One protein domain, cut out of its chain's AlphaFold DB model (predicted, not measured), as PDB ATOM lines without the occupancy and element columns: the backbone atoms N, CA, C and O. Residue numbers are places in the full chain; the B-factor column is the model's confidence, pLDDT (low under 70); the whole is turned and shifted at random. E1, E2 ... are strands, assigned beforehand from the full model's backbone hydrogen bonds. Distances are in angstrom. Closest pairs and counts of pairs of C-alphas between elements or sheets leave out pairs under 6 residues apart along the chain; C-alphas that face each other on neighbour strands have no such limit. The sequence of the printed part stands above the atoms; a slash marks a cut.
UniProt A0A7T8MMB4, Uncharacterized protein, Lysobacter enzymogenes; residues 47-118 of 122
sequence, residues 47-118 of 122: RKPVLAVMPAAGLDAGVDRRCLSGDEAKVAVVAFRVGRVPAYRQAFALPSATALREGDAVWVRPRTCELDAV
ATOM      1  N   ARG A  47      53.446 -73.526  87.394       90.00
ATOM      2  CA  ARG A  47      53.370 -74.440  88.537       90.00
ATOM      3  C   ARG A  47      53.849 -73.732  89.797       90.00
ATOM      4  O   ARG A  47      54.987 -73.250  89.835       90.00
ATOM      5  N   LYS A  48      53.003 -73.663  90.821       91.69
ATOM      6  CA  LYS A  48      53.303 -73.000  92.094       91.69
ATOM      7  C   LYS A  48      52.739 -73.776  93.282       91.69
ATOM      8  O   LYS A  48      51.721 -74.446  93.126       91.69
ATOM      9  N   PRO A  49      53.392 -73.698  94.450       92.06
ATOM     10  CA  PRO A  49      52.814 -74.211  95.678       92.06
ATOM     11  C   PRO A  49      51.679 -73.295  96.144       92.06
ATOM     12  O   PRO A  49      51.759 -72.067  96.028       92.06
ATOM     13  N   VAL A  50      50.643 -73.902  96.700       94.19
ATOM     14  CA  VAL A  50      49.581 -73.213  97.425       94.19
ATOM     15  C   VAL A  50      50.139 -72.791  98.773       94.19
ATOM     16  O   VAL A  50      50.603 -73.625  99.544       94.19
ATOM     17  N   LEU A  51      50.108 -71.495  99.057       95.00
ATOM     18  CA  LEU A  51      50.569 -70.957 100.334       95.00
ATOM     19  C   LEU A  51      49.533 -71.100 101.440       95.00
ATOM     20  O   LEU A  51      49.907 -71.175 102.598       95.00
ATOM     21  N   ALA A  52      48.251 -71.064 101.090       94.81
ATOM     22  CA  ALA A  52      47.158 -71.240 102.031       94.81
ATOM     23  C   ALA A  52      45.862 -71.542 101.280       94.81
ATOM     24  O   ALA A  52      45.643 -71.040 100.172       94.81
ATOM     25  N   VAL A  53      44.983 -72.311 101.919       94.12
ATOM     26  CA  VAL A  53      43.590 -72.499 101.503       94.12
ATOM     27  C   VAL A  53      42.702 -71.992 102.627       94.12
ATOM     28  O   VAL A  53      42.792 -72.479 103.752       94.12
ATOM     29  N   MET A  54      41.862 -71.003 102.343       94.12
ATOM     30  CA  MET A  54      41.086 -70.318 103.379       94.12
ATOM     31  C   MET A  54      39.736 -69.816 102.857       94.12
ATOM     32  O   MET A  54      39.529 -69.773 101.642       94.12
ATOM     33  N   PRO A  55      38.799 -69.437 103.745       93.31
ATOM     34  CA  PRO A  55      37.592 -68.727 103.341       93.31
ATOM     35  C   PRO A  55      37.925 -67.385 102.678       93.31
ATOM     36  O   PRO A  55      38.832 -66.689 103.137       93.31
ATOM     37  N   ALA A  56      37.174 -66.975 101.648       92.00
ATOM     38  CA  ALA A  56      37.436 -65.706 100.952       92.00
ATOM     39  C   ALA A  56      37.333 -64.485 101.884       92.00
ATOM     40  O   ALA A  56      38.130 -63.553 101.783       92.00
ATOM     41  N   ALA A  57      36.406 -64.527 102.849       89.94
ATOM     42  CA  ALA A  57      36.229 -63.487 103.863       89.94
ATOM     43  C   ALA A  57      37.455 -63.293 104.780       89.94
ATOM     44  O   ALA A  57      37.590 -62.242 105.400       89.94
ATOM     45  N   GLY A  58      38.349 -64.285 104.868       90.75
ATOM     46  CA  GLY A  58      39.564 -64.241 105.685       90.75
ATOM     47  C   GLY A  58      40.808 -63.727 104.956       90.75
ATOM     48  O   GLY A  58      41.896 -63.801 105.516       90.75
ATOM     49  N   LEU A  59      40.688 -63.253 103.710       92.25
ATOM     50  CA  LEU A  59      41.836 -62.795 102.923       92.25
ATOM     51  C   LEU A  59      42.436 -61.489 103.454       92.25
ATOM     52  O   LEU A  59      41.747 -60.470 103.527       92.25
ATOM     53  N   ASP A  60      43.751 -61.485 103.666       91.88
ATOM     54  CA  ASP A  60      44.521 -60.290 104.017       91.88
ATOM     55  C   ASP A  60      44.406 -59.177 102.960       91.88
ATOM     56  O   ASP A  60      44.334 -59.424 101.754       91.88
ATOM     57  N   ALA A  61      44.485 -57.914 103.392       90.06
ATOM     58  CA  ALA A  61      44.478 -56.750 102.496       90.06
ATOM     59  C   ALA A  61      45.628 -56.738 101.464       90.06
ATOM     60  O   ALA A  61      45.490 -56.119 100.414       90.06
ATOM     61  N   GLY A  62      46.739 -57.431 101.741       91.19
ATOM     62  CA  GLY A  62      47.906 -57.518 100.856       91.19
ATOM     63  C   GLY A  62      47.828 -58.597  99.769       91.19
ATOM     64  O   GLY A  62      48.797 -58.767  99.029       91.19
ATOM     65  N   VAL A  63      46.730 -59.354  99.684       94.44
ATOM     66  CA  VAL A  63      46.530 -60.383  98.654       94.44
ATOM     67  C   VAL A  63      45.699 -59.814  97.510       94.44
ATOM     68  O   VAL A  63      44.620 -59.264  97.727       94.44
ATOM     69  N   ASP A  64      46.187 -59.970  96.281       94.50
ATOM     70  CA  ASP A  64      45.440 -59.572  95.092       94.50
ATOM     71  C   ASP A  64      44.199 -60.455  94.906       94.50
ATOM     72  O   ASP A  64      44.293 -61.681  94.805       94.50
ATOM     73  N   ARG A  65      43.034 -59.807  94.844       95.38
ATOM     74  CA  ARG A  65      41.710 -60.429  94.715       95.38
ATOM     75  C   ARG A  65      41.169 -60.402  93.287       95.38
ATOM     76  O   ARG A  65      40.019 -60.755  93.078       95.38
ATOM     77  N   ARG A  66      41.970 -60.002  92.293       93.69
ATOM     78  CA  ARG A  66      41.543 -59.874  90.889       93.69
ATOM     79  C   ARG A  66      40.834 -61.111  90.325       93.69
ATOM     80  O   ARG A  66      40.012 -60.965  89.428       93.69
ATOM     81  N   CYS A  67      41.178 -62.304  90.803       93.88
ATOM     82  CA  CYS A  67      40.594 -63.562  90.337       93.88
ATOM     83  C   CYS A  67      39.405 -64.050  91.173       93.88
ATOM     84  O   CYS A  67      39.059 -65.226  91.103       93.88
ATOM     85  N   LEU A  68      38.802 -63.158  91.959       94.31
ATOM     86  CA  LEU A  68      37.610 -63.413  92.754       94.31
ATOM     87  C   LEU A  68      36.459 -62.553  92.226       94.31
ATOM     88  O   LEU A  68      36.653 -61.382  91.896       94.31
ATOM     89  N   SER A  69      35.270 -63.138  92.165       90.31
ATOM     90  CA  SER A  69      34.016 -62.451  91.854       90.31
ATOM     91  C   SER A  69      33.377 -61.810  93.089       90.31
ATOM     92  O   SER A  69      32.655 -60.826  92.948       90.31
ATOM     93  N   GLY A  70      33.697 -62.309  94.288       86.62
ATOM     94  CA  GLY A  70      33.187 -61.830  95.576       86.62
ATOM     95  C   GLY A  70      32.317 -62.851  96.312       86.62
ATOM     96  O   GLY A  70      32.175 -62.744  97.529       86.62
ATOM     97  N   ASP A  71      31.809 -63.862  95.607       88.31
ATOM     98  CA  ASP A  71      30.878 -64.865  96.146       88.31
ATOM     99  C   ASP A  71      31.562 -66.202  96.488       88.31
ATOM    100  O   ASP A  71      30.920 -67.184  96.872       88.31
ATOM    101  N   GLU A  72      32.884 -66.279  96.339       91.19
ATOM    102  CA  GLU A  72      33.633 -67.501  96.588       91.19
ATOM    103  C   GLU A  72      33.616 -67.897  98.070       91.19
ATOM    104  O   GLU A  72      34.027 -67.146  98.951       91.19
ATOM    105  N   ALA A  73      33.247 -69.146  98.359       89.62
ATOM    106  CA  ALA A  73      33.325 -69.669  99.722       89.62
ATOM    107  C   ALA A  73      34.775 -69.906 100.182       89.62
ATOM    108  O   ALA A  73      35.097 -69.721 101.357       89.62
ATOM    109  N   LYS A  74      35.654 -70.344  99.270       93.25
ATOM    110  CA  LYS A  74      37.054 -70.694  99.545       93.25
ATOM    111  C   LYS A  74      37.974 -70.230  98.426       93.25
ATOM    112  O   LYS A  74      37.584 -70.173  97.262       93.25
ATOM    113  N   VAL A  75      39.218 -69.958  98.797       95.12
ATOM    114  CA  VAL A  75      40.259 -69.474  97.893       95.12
ATOM    115  C   VAL A  75      41.590 -70.167  98.159       95.12
ATOM    116  O   VAL A  75      41.889 -70.550  99.292       95.12
ATOM    117  N   ALA A  76      42.397 -70.295  97.109       95.81
ATOM    118  CA  ALA A  76      43.804 -70.666  97.192       95.81
ATOM    119  C   ALA A  76      44.662 -69.411  97.049       95.81
ATOM    120  O   ALA A  76      44.508 -68.662  96.083       95.81
ATOM    121  N   VAL A  77      45.600 -69.198  97.968       96.25
ATOM    122  CA  VAL A  77      46.596 -68.130  97.849       96.25
ATOM    123  C   VAL A  77      47.868 -68.705  97.252       96.25
ATOM    124  O   VAL A  77      48.421 -69.681  97.756       96.25
ATOM    125  N   VAL A  78      48.358 -68.077  96.190       94.94
ATOM    126  CA  VAL A  78      49.578 -68.480  95.492       94.94
ATOM    127  C   VAL A  78      50.521 -67.288  95.412       94.94
ATOM    128  O   VAL A  78      50.086 -66.160  95.173       94.94
ATOM    129  N   ALA A  79      51.821 -67.530  95.593       93.25
ATOM    130  CA  ALA A  79      52.843 -66.517  95.356       93.25
ATOM    131  C   ALA A  79      53.630 -66.779  94.077       93.25
ATOM    132  O   ALA A  79      54.043 -67.901  93.770       93.25
ATOM    133  N   PHE A  80      53.899 -65.707  93.345       87.62
ATOM    134  CA  PHE A  80      54.764 -65.729  92.179       87.62
ATOM    135  C   PHE A  80      55.494 -64.396  92.015       87.62
ATOM    136  O   PHE A  80      55.220 -63.405  92.687       87.62
ATOM    137  N   ARG A  81      56.487 -64.391  91.125       84.94
ATOM    138  CA  ARG A  81      57.260 -63.194  90.802       84.94
ATOM    139  C   ARG A  81      56.578 -62.443  89.667       84.94
ATOM    140  O   ARG A  81      56.356 -63.023  88.607       84.94
ATOM    141  N   VAL A  82      56.311 -61.156  89.867       82.69
ATOM    142  CA  VAL A  82      55.783 -60.254  88.832       82.69
ATOM    143  C   VAL A  82      56.751 -59.091  88.670       82.69
ATOM    144  O   VAL A  82      56.879 -58.244  89.553       82.69
ATOM    145  N   GLY A  83      57.471 -59.055  87.548       84.12
ATOM    146  CA  GLY A  83      58.501 -58.043  87.308       84.12
ATOM    147  C   GLY A  83      59.531 -57.998  88.445       84.12
ATOM    148  O   GLY A  83      60.210 -58.988  88.720       84.12
ATOM    149  N   ARG A  84      59.633 -56.845  89.119       86.94
ATOM    150  CA  ARG A  84      60.549 -56.628  90.252       86.94
ATOM    151  C   ARG A  84      59.986 -57.068  91.609       86.94
ATOM    152  O   ARG A  84      60.738 -57.070  92.575       86.94
ATOM    153  N   VAL A  85      58.714 -57.462  91.694       84.94
ATOM    154  CA  VAL A  85      58.081 -57.910  92.944       84.94
ATOM    155  C   VAL A  85      58.325 -59.415  93.121       84.94
ATOM    156  O   VAL A  85      57.791 -60.208  92.341       84.94
ATOM    157  N   PRO A  86      59.142 -59.844  94.104       83.94
ATOM    158  CA  PRO A  86      59.564 -61.241  94.226       83.94
ATOM    159  C   PRO A  86      58.482 -62.169  94.797       83.94
ATOM    160  O   PRO A  86      58.502 -63.359  94.497       83.94
ATOM    161  N   ALA A  87      57.554 -61.636  95.594       89.31
ATOM    162  CA  ALA A  87      56.558 -62.406  96.339       89.31
ATOM    163  C   ALA A  87      55.152 -61.808  96.178       89.31
ATOM    164  O   ALA A  87      54.479 -61.500  97.159       89.31
ATOM    165  N   TYR A  88      54.724 -61.603  94.932       91.38
ATOM    166  CA  TYR A  88      53.364 -61.159  94.646       91.38
ATOM    167  C   TYR A  88      52.383 -62.270  95.017       91.38
ATOM    168  O   TYR A  88      52.526 -63.390  94.523       91.38
ATOM    169  N   ARG A  89      51.422 -61.978  95.898       95.06
ATOM    170  CA  ARG A  89      50.411 -62.932  96.366       95.06
ATOM    171  C   ARG A  89      49.084 -62.651  95.678       95.06
ATOM    172  O   ARG A  89      48.611 -61.519  95.715       95.06
ATOM    173  N   GLN A  90      48.476 -63.683  95.110       95.62
ATOM    174  CA  GLN A  90      47.167 -63.602  94.470       95.62
ATOM    175  C   GLN A  90      46.270 -64.733  94.968       95.62
ATOM    176  O   GLN A  90      46.736 -65.860  95.160       95.62
ATOM    177  N   ALA A  91      44.995 -64.423  95.174       96.56
ATOM    178  CA  ALA A  91      43.960 -65.384  95.507       96.56
ATOM    179  C   ALA A  91      43.246 -65.867  94.239       96.56
ATOM    180  O   ALA A  91      42.896 -65.062  93.376       96.56
ATOM    181  N   PHE A  92      43.004 -67.171  94.160       95.44
ATOM    182  CA  PHE A  92      42.217 -67.821  93.115       95.44
ATOM    183  C   PHE A  92      40.993 -68.483  93.740       95.44
ATOM    184  O   PHE A  92      41.099 -69.096  94.807       95.44
ATOM    185  N   ALA A  93      39.849 -68.377  93.067       94.44
ATOM    186  CA  ALA A  93      38.631 -69.075  93.451       94.44
ATOM    187  C   ALA A  93      38.865 -70.592  93.482       94.44
ATOM    188  O   ALA A  93      39.426 -71.157  92.541       94.44
ATOM    189  N   LEU A  94      38.423 -71.255  94.550       91.19
ATOM    190  CA  LEU A  94      38.401 -72.713  94.614       91.19
ATOM    191  C   LEU A  94      36.965 -73.221  94.486       91.19
ATOM    192  O   LEU A  94      36.130 -72.886  95.333       91.19
ATOM    193  N   PRO A  95      36.671 -74.076  93.491       80.62
ATOM    194  CA  PRO A  95      35.416 -74.808  93.456       80.62
ATOM    195  C   PRO A  95      35.238 -75.623  94.743       80.62
ATOM    196  O   PRO A  95      36.185 -76.214  95.262       80.62
ATOM    197  N   SER A  96      34.010 -75.695  95.256       74.88
ATOM    198  CA  SER A  96      33.694 -76.379  96.521       74.88
ATOM    199  C   SER A  96      34.059 -77.869  96.533       74.88
ATOM    200  O   SER A  96      34.317 -78.424  97.600       74.88
ATOM    201  N   ALA A  97      34.119 -78.504  95.359       72.31
ATOM    202  CA  ALA A  97      34.507 -79.903  95.185       72.31
ATOM    203  C   ALA A  97      36.033 -80.136  95.180       72.31
ATOM    204  O   ALA A  97      36.478 -81.283  95.217       72.31
ATOM    205  N   THR A  98      36.853 -79.082  95.126       80.44
ATOM    206  CA  THR A  98      38.310 -79.214  95.030       80.44
ATOM    207  C   THR A  98      38.930 -79.399  96.414       80.44
ATOM    208  O   THR A  98      38.958 -78.484  97.239       80.44
ATOM    209  N   ALA A  99      39.481 -80.586  96.665       83.69
ATOM    210  CA  ALA A  99      40.225 -80.898  97.883       83.69
ATOM    211  C   ALA A  99      41.695 -80.461  97.765       83.69
ATOM    212  O   ALA A  99      42.587 -81.297  97.662       83.69
ATOM    213  N   LEU A 100      41.936 -79.150  97.761       89.44
ATOM    214  CA  LEU A 100      43.283 -78.576  97.757       89.44
ATOM    215  C   LEU A 100      43.728 -78.229  99.182       89.44
ATOM    216  O   LEU A 100      42.916 -77.791 100.003       89.44
ATOM    217  N   ARG A 101      45.016 -78.400  99.474       92.00
ATOM    218  CA  ARG A 101      45.640 -78.076 100.759       92.00
ATOM    219  C   ARG A 101      46.814 -77.122 100.572       92.00
ATOM    220  O   ARG A 101      47.343 -76.943  99.478       92.00
ATOM    221  N   GLU A 102      47.220 -76.494 101.669       93.50
ATOM    222  CA  GLU A 102      48.492 -75.777 101.721       93.50
ATOM    223  C   GLU A 102      49.655 -76.729 101.396       93.50
ATOM    224  O   GLU A 102      49.663 -77.886 101.813       93.50
ATOM    225  N   GLY A 103      50.625 -76.238 100.628       91.94
ATOM    226  CA  GLY A 103      51.774 -77.005 100.150       91.94
ATOM    227  C   GLY A 103      51.529 -77.768  98.848       91.94
ATOM    228  O   GLY A 103      52.500 -78.080  98.153       91.94
ATOM    229  N   ASP A 104      50.271 -78.009  98.464       91.88
ATOM    230  CA  ASP A 104      49.956 -78.677  97.201       91.88
ATOM    231  C   ASP A 104      50.456 -77.854  96.011       91.88
ATOM    232  O   ASP A 104      50.465 -76.621  96.023       91.88
ATOM    233  N   ALA A 105      50.869 -78.537  94.945       90.38
ATOM    234  CA  ALA A 105      51.231 -77.870  93.706       90.38
ATOM    235  C   ALA A 105      49.987 -77.663  92.831       90.38
ATOM    236  O   ALA A 105      49.216 -78.592  92.593       90.38
ATOM    237  N   VAL A 106      49.847 -76.462  92.279       90.25
ATOM    238  CA  VAL A 106      48.812 -76.105  91.303       90.25
ATOM    239  C   VAL A 106      49.437 -75.519  90.048       90.25
ATOM    240  O   VAL A 106      50.504 -74.902  90.099       90.25
ATOM    241  N   TRP A 107      48.763 -75.700  88.922       90.56
ATOM    242  CA  TRP A 107      48.966 -74.900  87.726       90.56
ATOM    243  C   TRP A 107      48.038 -73.691  87.796       90.56
ATOM    244  O   TRP A 107      46.853 -73.836  88.069       90.56
ATOM    245  N   VAL A 108      48.569 -72.493  87.557       89.81
ATOM    246  CA  VAL A 108      47.772 -71.257  87.553       89.81
ATOM    247  C   VAL A 108      48.012 -70.427  86.304       89.81
ATOM    248  O   VAL A 108      49.138 -70.367  85.807       89.81
ATOM    249  N   ARG A 109      46.977 -69.719  85.842       89.81
ATOM    250  CA  ARG A 109      47.064 -68.655  84.831       89.81
ATOM    251  C   ARG A 109      46.600 -67.332  85.434       89.81
ATOM    252  O   ARG A 109      45.426 -66.987  85.323       89.81
ATOM    253  N   PRO A 110      47.511 -66.520  85.994       88.00
ATOM    254  CA  PRO A 110      47.152 -65.269  86.672       88.00
ATOM    255  C   PRO A 110      46.361 -64.267  85.821       88.00
ATOM    256  O   PRO A 110      45.601 -63.461  86.349       88.00
ATOM    257  N   ARG A 111      46.551 -64.281  84.493       86.62
ATOM    258  CA  ARG A 111      45.865 -63.352  83.581       86.62
ATOM    259  C   ARG A 111      44.427 -63.753  83.263       86.62
ATOM    260  O   ARG A 111      43.618 -62.855  83.054       86.62
ATOM    261  N   THR A 112      44.142 -65.052  83.182       89.75
ATOM    262  CA  THR A 112      42.807 -65.587  82.864       89.75
ATOM    263  C   THR A 112      42.102 -66.178  84.084       89.75
ATOM    264  O   THR A 112      40.973 -66.628  83.964       89.75
ATOM    265  N   CYS A 113      42.738 -66.116  85.260       91.38
ATOM    266  CA  CYS A 113      42.199 -66.567  86.540       91.38
ATOM    267  C   CYS A 113      41.850 -68.058  86.597       91.38
ATOM    268  O   CYS A 113      40.989 -68.473  87.364       91.38
ATOM    269  N   GLU A 114      42.563 -68.870  85.818       89.94
ATOM    270  CA  GLU A 114      42.403 -70.324  85.827       89.94
ATOM    271  C   GLU A 114      43.353 -70.963  86.849       89.94
ATOM    272  O   GLU A 114      44.503 -70.531  87.006       89.94
ATOM    273  N   LEU A 115      42.869 -72.007  87.525       90.56
ATOM    274  CA  LEU A 115      43.616 -72.811  88.487       90.56
ATOM    275  C   LEU A 115      43.269 -74.288  88.289       90.56
ATOM    276  O   LEU A 115      42.098 -74.649  88.334       90.56
ATOM    277  N   ASP A 116      44.301 -75.122  88.161       88.56
ATOM    278  CA  ASP A 116      44.197 -76.576  88.043       88.56
ATOM    279  C   ASP A 116      45.089 -77.274  89.081       88.56
ATOM    280  O   ASP A 116      46.263 -76.936  89.262       88.56
ATOM    281  N   ALA A 117      44.552 -78.289  89.759       82.94
ATOM    282  CA  ALA A 117      45.319 -79.101  90.701       82.94
ATOM    283  C   ALA A 117      46.293 -80.039  89.965       82.94
ATOM    284  O   ALA A 117      45.915 -80.729  89.014       82.94
ATOM    285  N   VAL A 118      47.549 -80.120  90.426       71.31
ATOM    286  CA  VAL A 118      48.543 -81.064  89.886       71.31
ATOM    287  C   VAL A 118      48.201 -82.470  90.394       71.31
ATOM    288  O   VAL A 118      48.715 -82.908  91.416       71.31
TER     289      VAL A 118
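What this domain is: This is residues 47 to 118 of the 122 residues of an uncharacterized protein of Lysobacter enzymogenes (UniProt A0A7T8MMB4). One sheet of six strands is folded back on itself into two leaves that face each other, E2, E4 and E3 in the larger leaf and E5 and E6 in the smaller, with the bent strand E1 as the hinge between them. The long hairpin of E3 and E4 makes most of the longest axis, with its turn at residues 83 and 84 at one end and the long link round Ala 97 near the other; the fold is not closed into a ring, since the edge strands E2 and E6 are not neighbours. The printed part has 72 residues with six named strands, E1 to E6 along the chain, and no named helix; the class is all strand. The sheet's order is E2, E4, E3, E1, E5, E6, and it is mixed, with E2 and E4 parallel and the other neighbours antiparallel. The whole is compact, with a radius of gyration of the C-alphas of 11.1 A and spans of 34 by 26 by 21 A.

Where its parts are: Start in the larger leaf and find C-alpha 74 at (37.054, -70.694, 99.545); from there E3 runs through residues 74 to 82, 24.0 A from first to last C-alpha. The chain turns back into E4, residues 85 to 93, which is 22.4 A long. Before them comes E2, a short strand of residues 64 to 67, 7.9 A long. Now go to C-alpha 47 at (53.370, -74.440, 88.537), where E1 begins; it takes residues 47 to 55, spans 22.4 A, and bends by 58 degrees at residue 51. The smaller leaf holds E5, residues 105 to 109, 13.5 A long, and E6, residues 114 to 117, 10.5 A long, which ends at C-alpha 117 at (45.319, -79.101, 90.701).

How they stand to each other: Look first at E3 and E4, an antiparallel hairpin with 154 degrees between their directions; N 78 and O 90 are 2.9 A apart and N 88 and O 80 are 2.9 A apart, both within hydrogen-bond range. On the other side of E4 from E3 is the edge strand E2, parallel to E4 at 44 degrees, where N 91 and O 64 are 2.9 A apart, within hydrogen-bond range. E1 is the antiparallel neighbour of E3, at 142 degrees, and N 51 and O 77 are within hydrogen-bond range at 2.8 A. The pairing of E1 is staggered: its residues 50 to 55 pair with E3, and its residues 47 to 49 pair with E5. Across E1 and E5, antiparallel, N 48 and O 106 are within hydrogen-bond range at 2.9 A. E5 and E6 form the second hairpin, antiparallel at 163 degrees, with N 107 and O 116 within hydrogen-bond range at 2.8 A. This is a folded sheet, one sheet bent back into two leaves that face each other, with 24 pairs of C-alphas within 11 A between E2, E4, E3 and E5, E6. Between the leaves, the closest C-alphas of E4 and E6 are those of Phe 92 and Leu 115, 6.9 A apart. E2 and E6 are apart, but only just, at 8.3 A for their closest C-alphas, while E3 is apart from both E5 and E6.

The domain as a whole: The C-alphas of Arg 84 and Ala 97 are the two farthest apart, at 35.3 A, and those of Arg 47 and Val 118, first and last printed, are 8.3 A apart. The sheet is strongly twisted, with C-alphas up to 8.5 A off its best plane. The printed part, residues 47 to 118, has no cut. The link from E4 to E5, with 11 residues, is long; those from E3 to E4 and from E5 to E6 are tight. The mean pLDDT of the printed part is 90.0, and no printed residue is under 70.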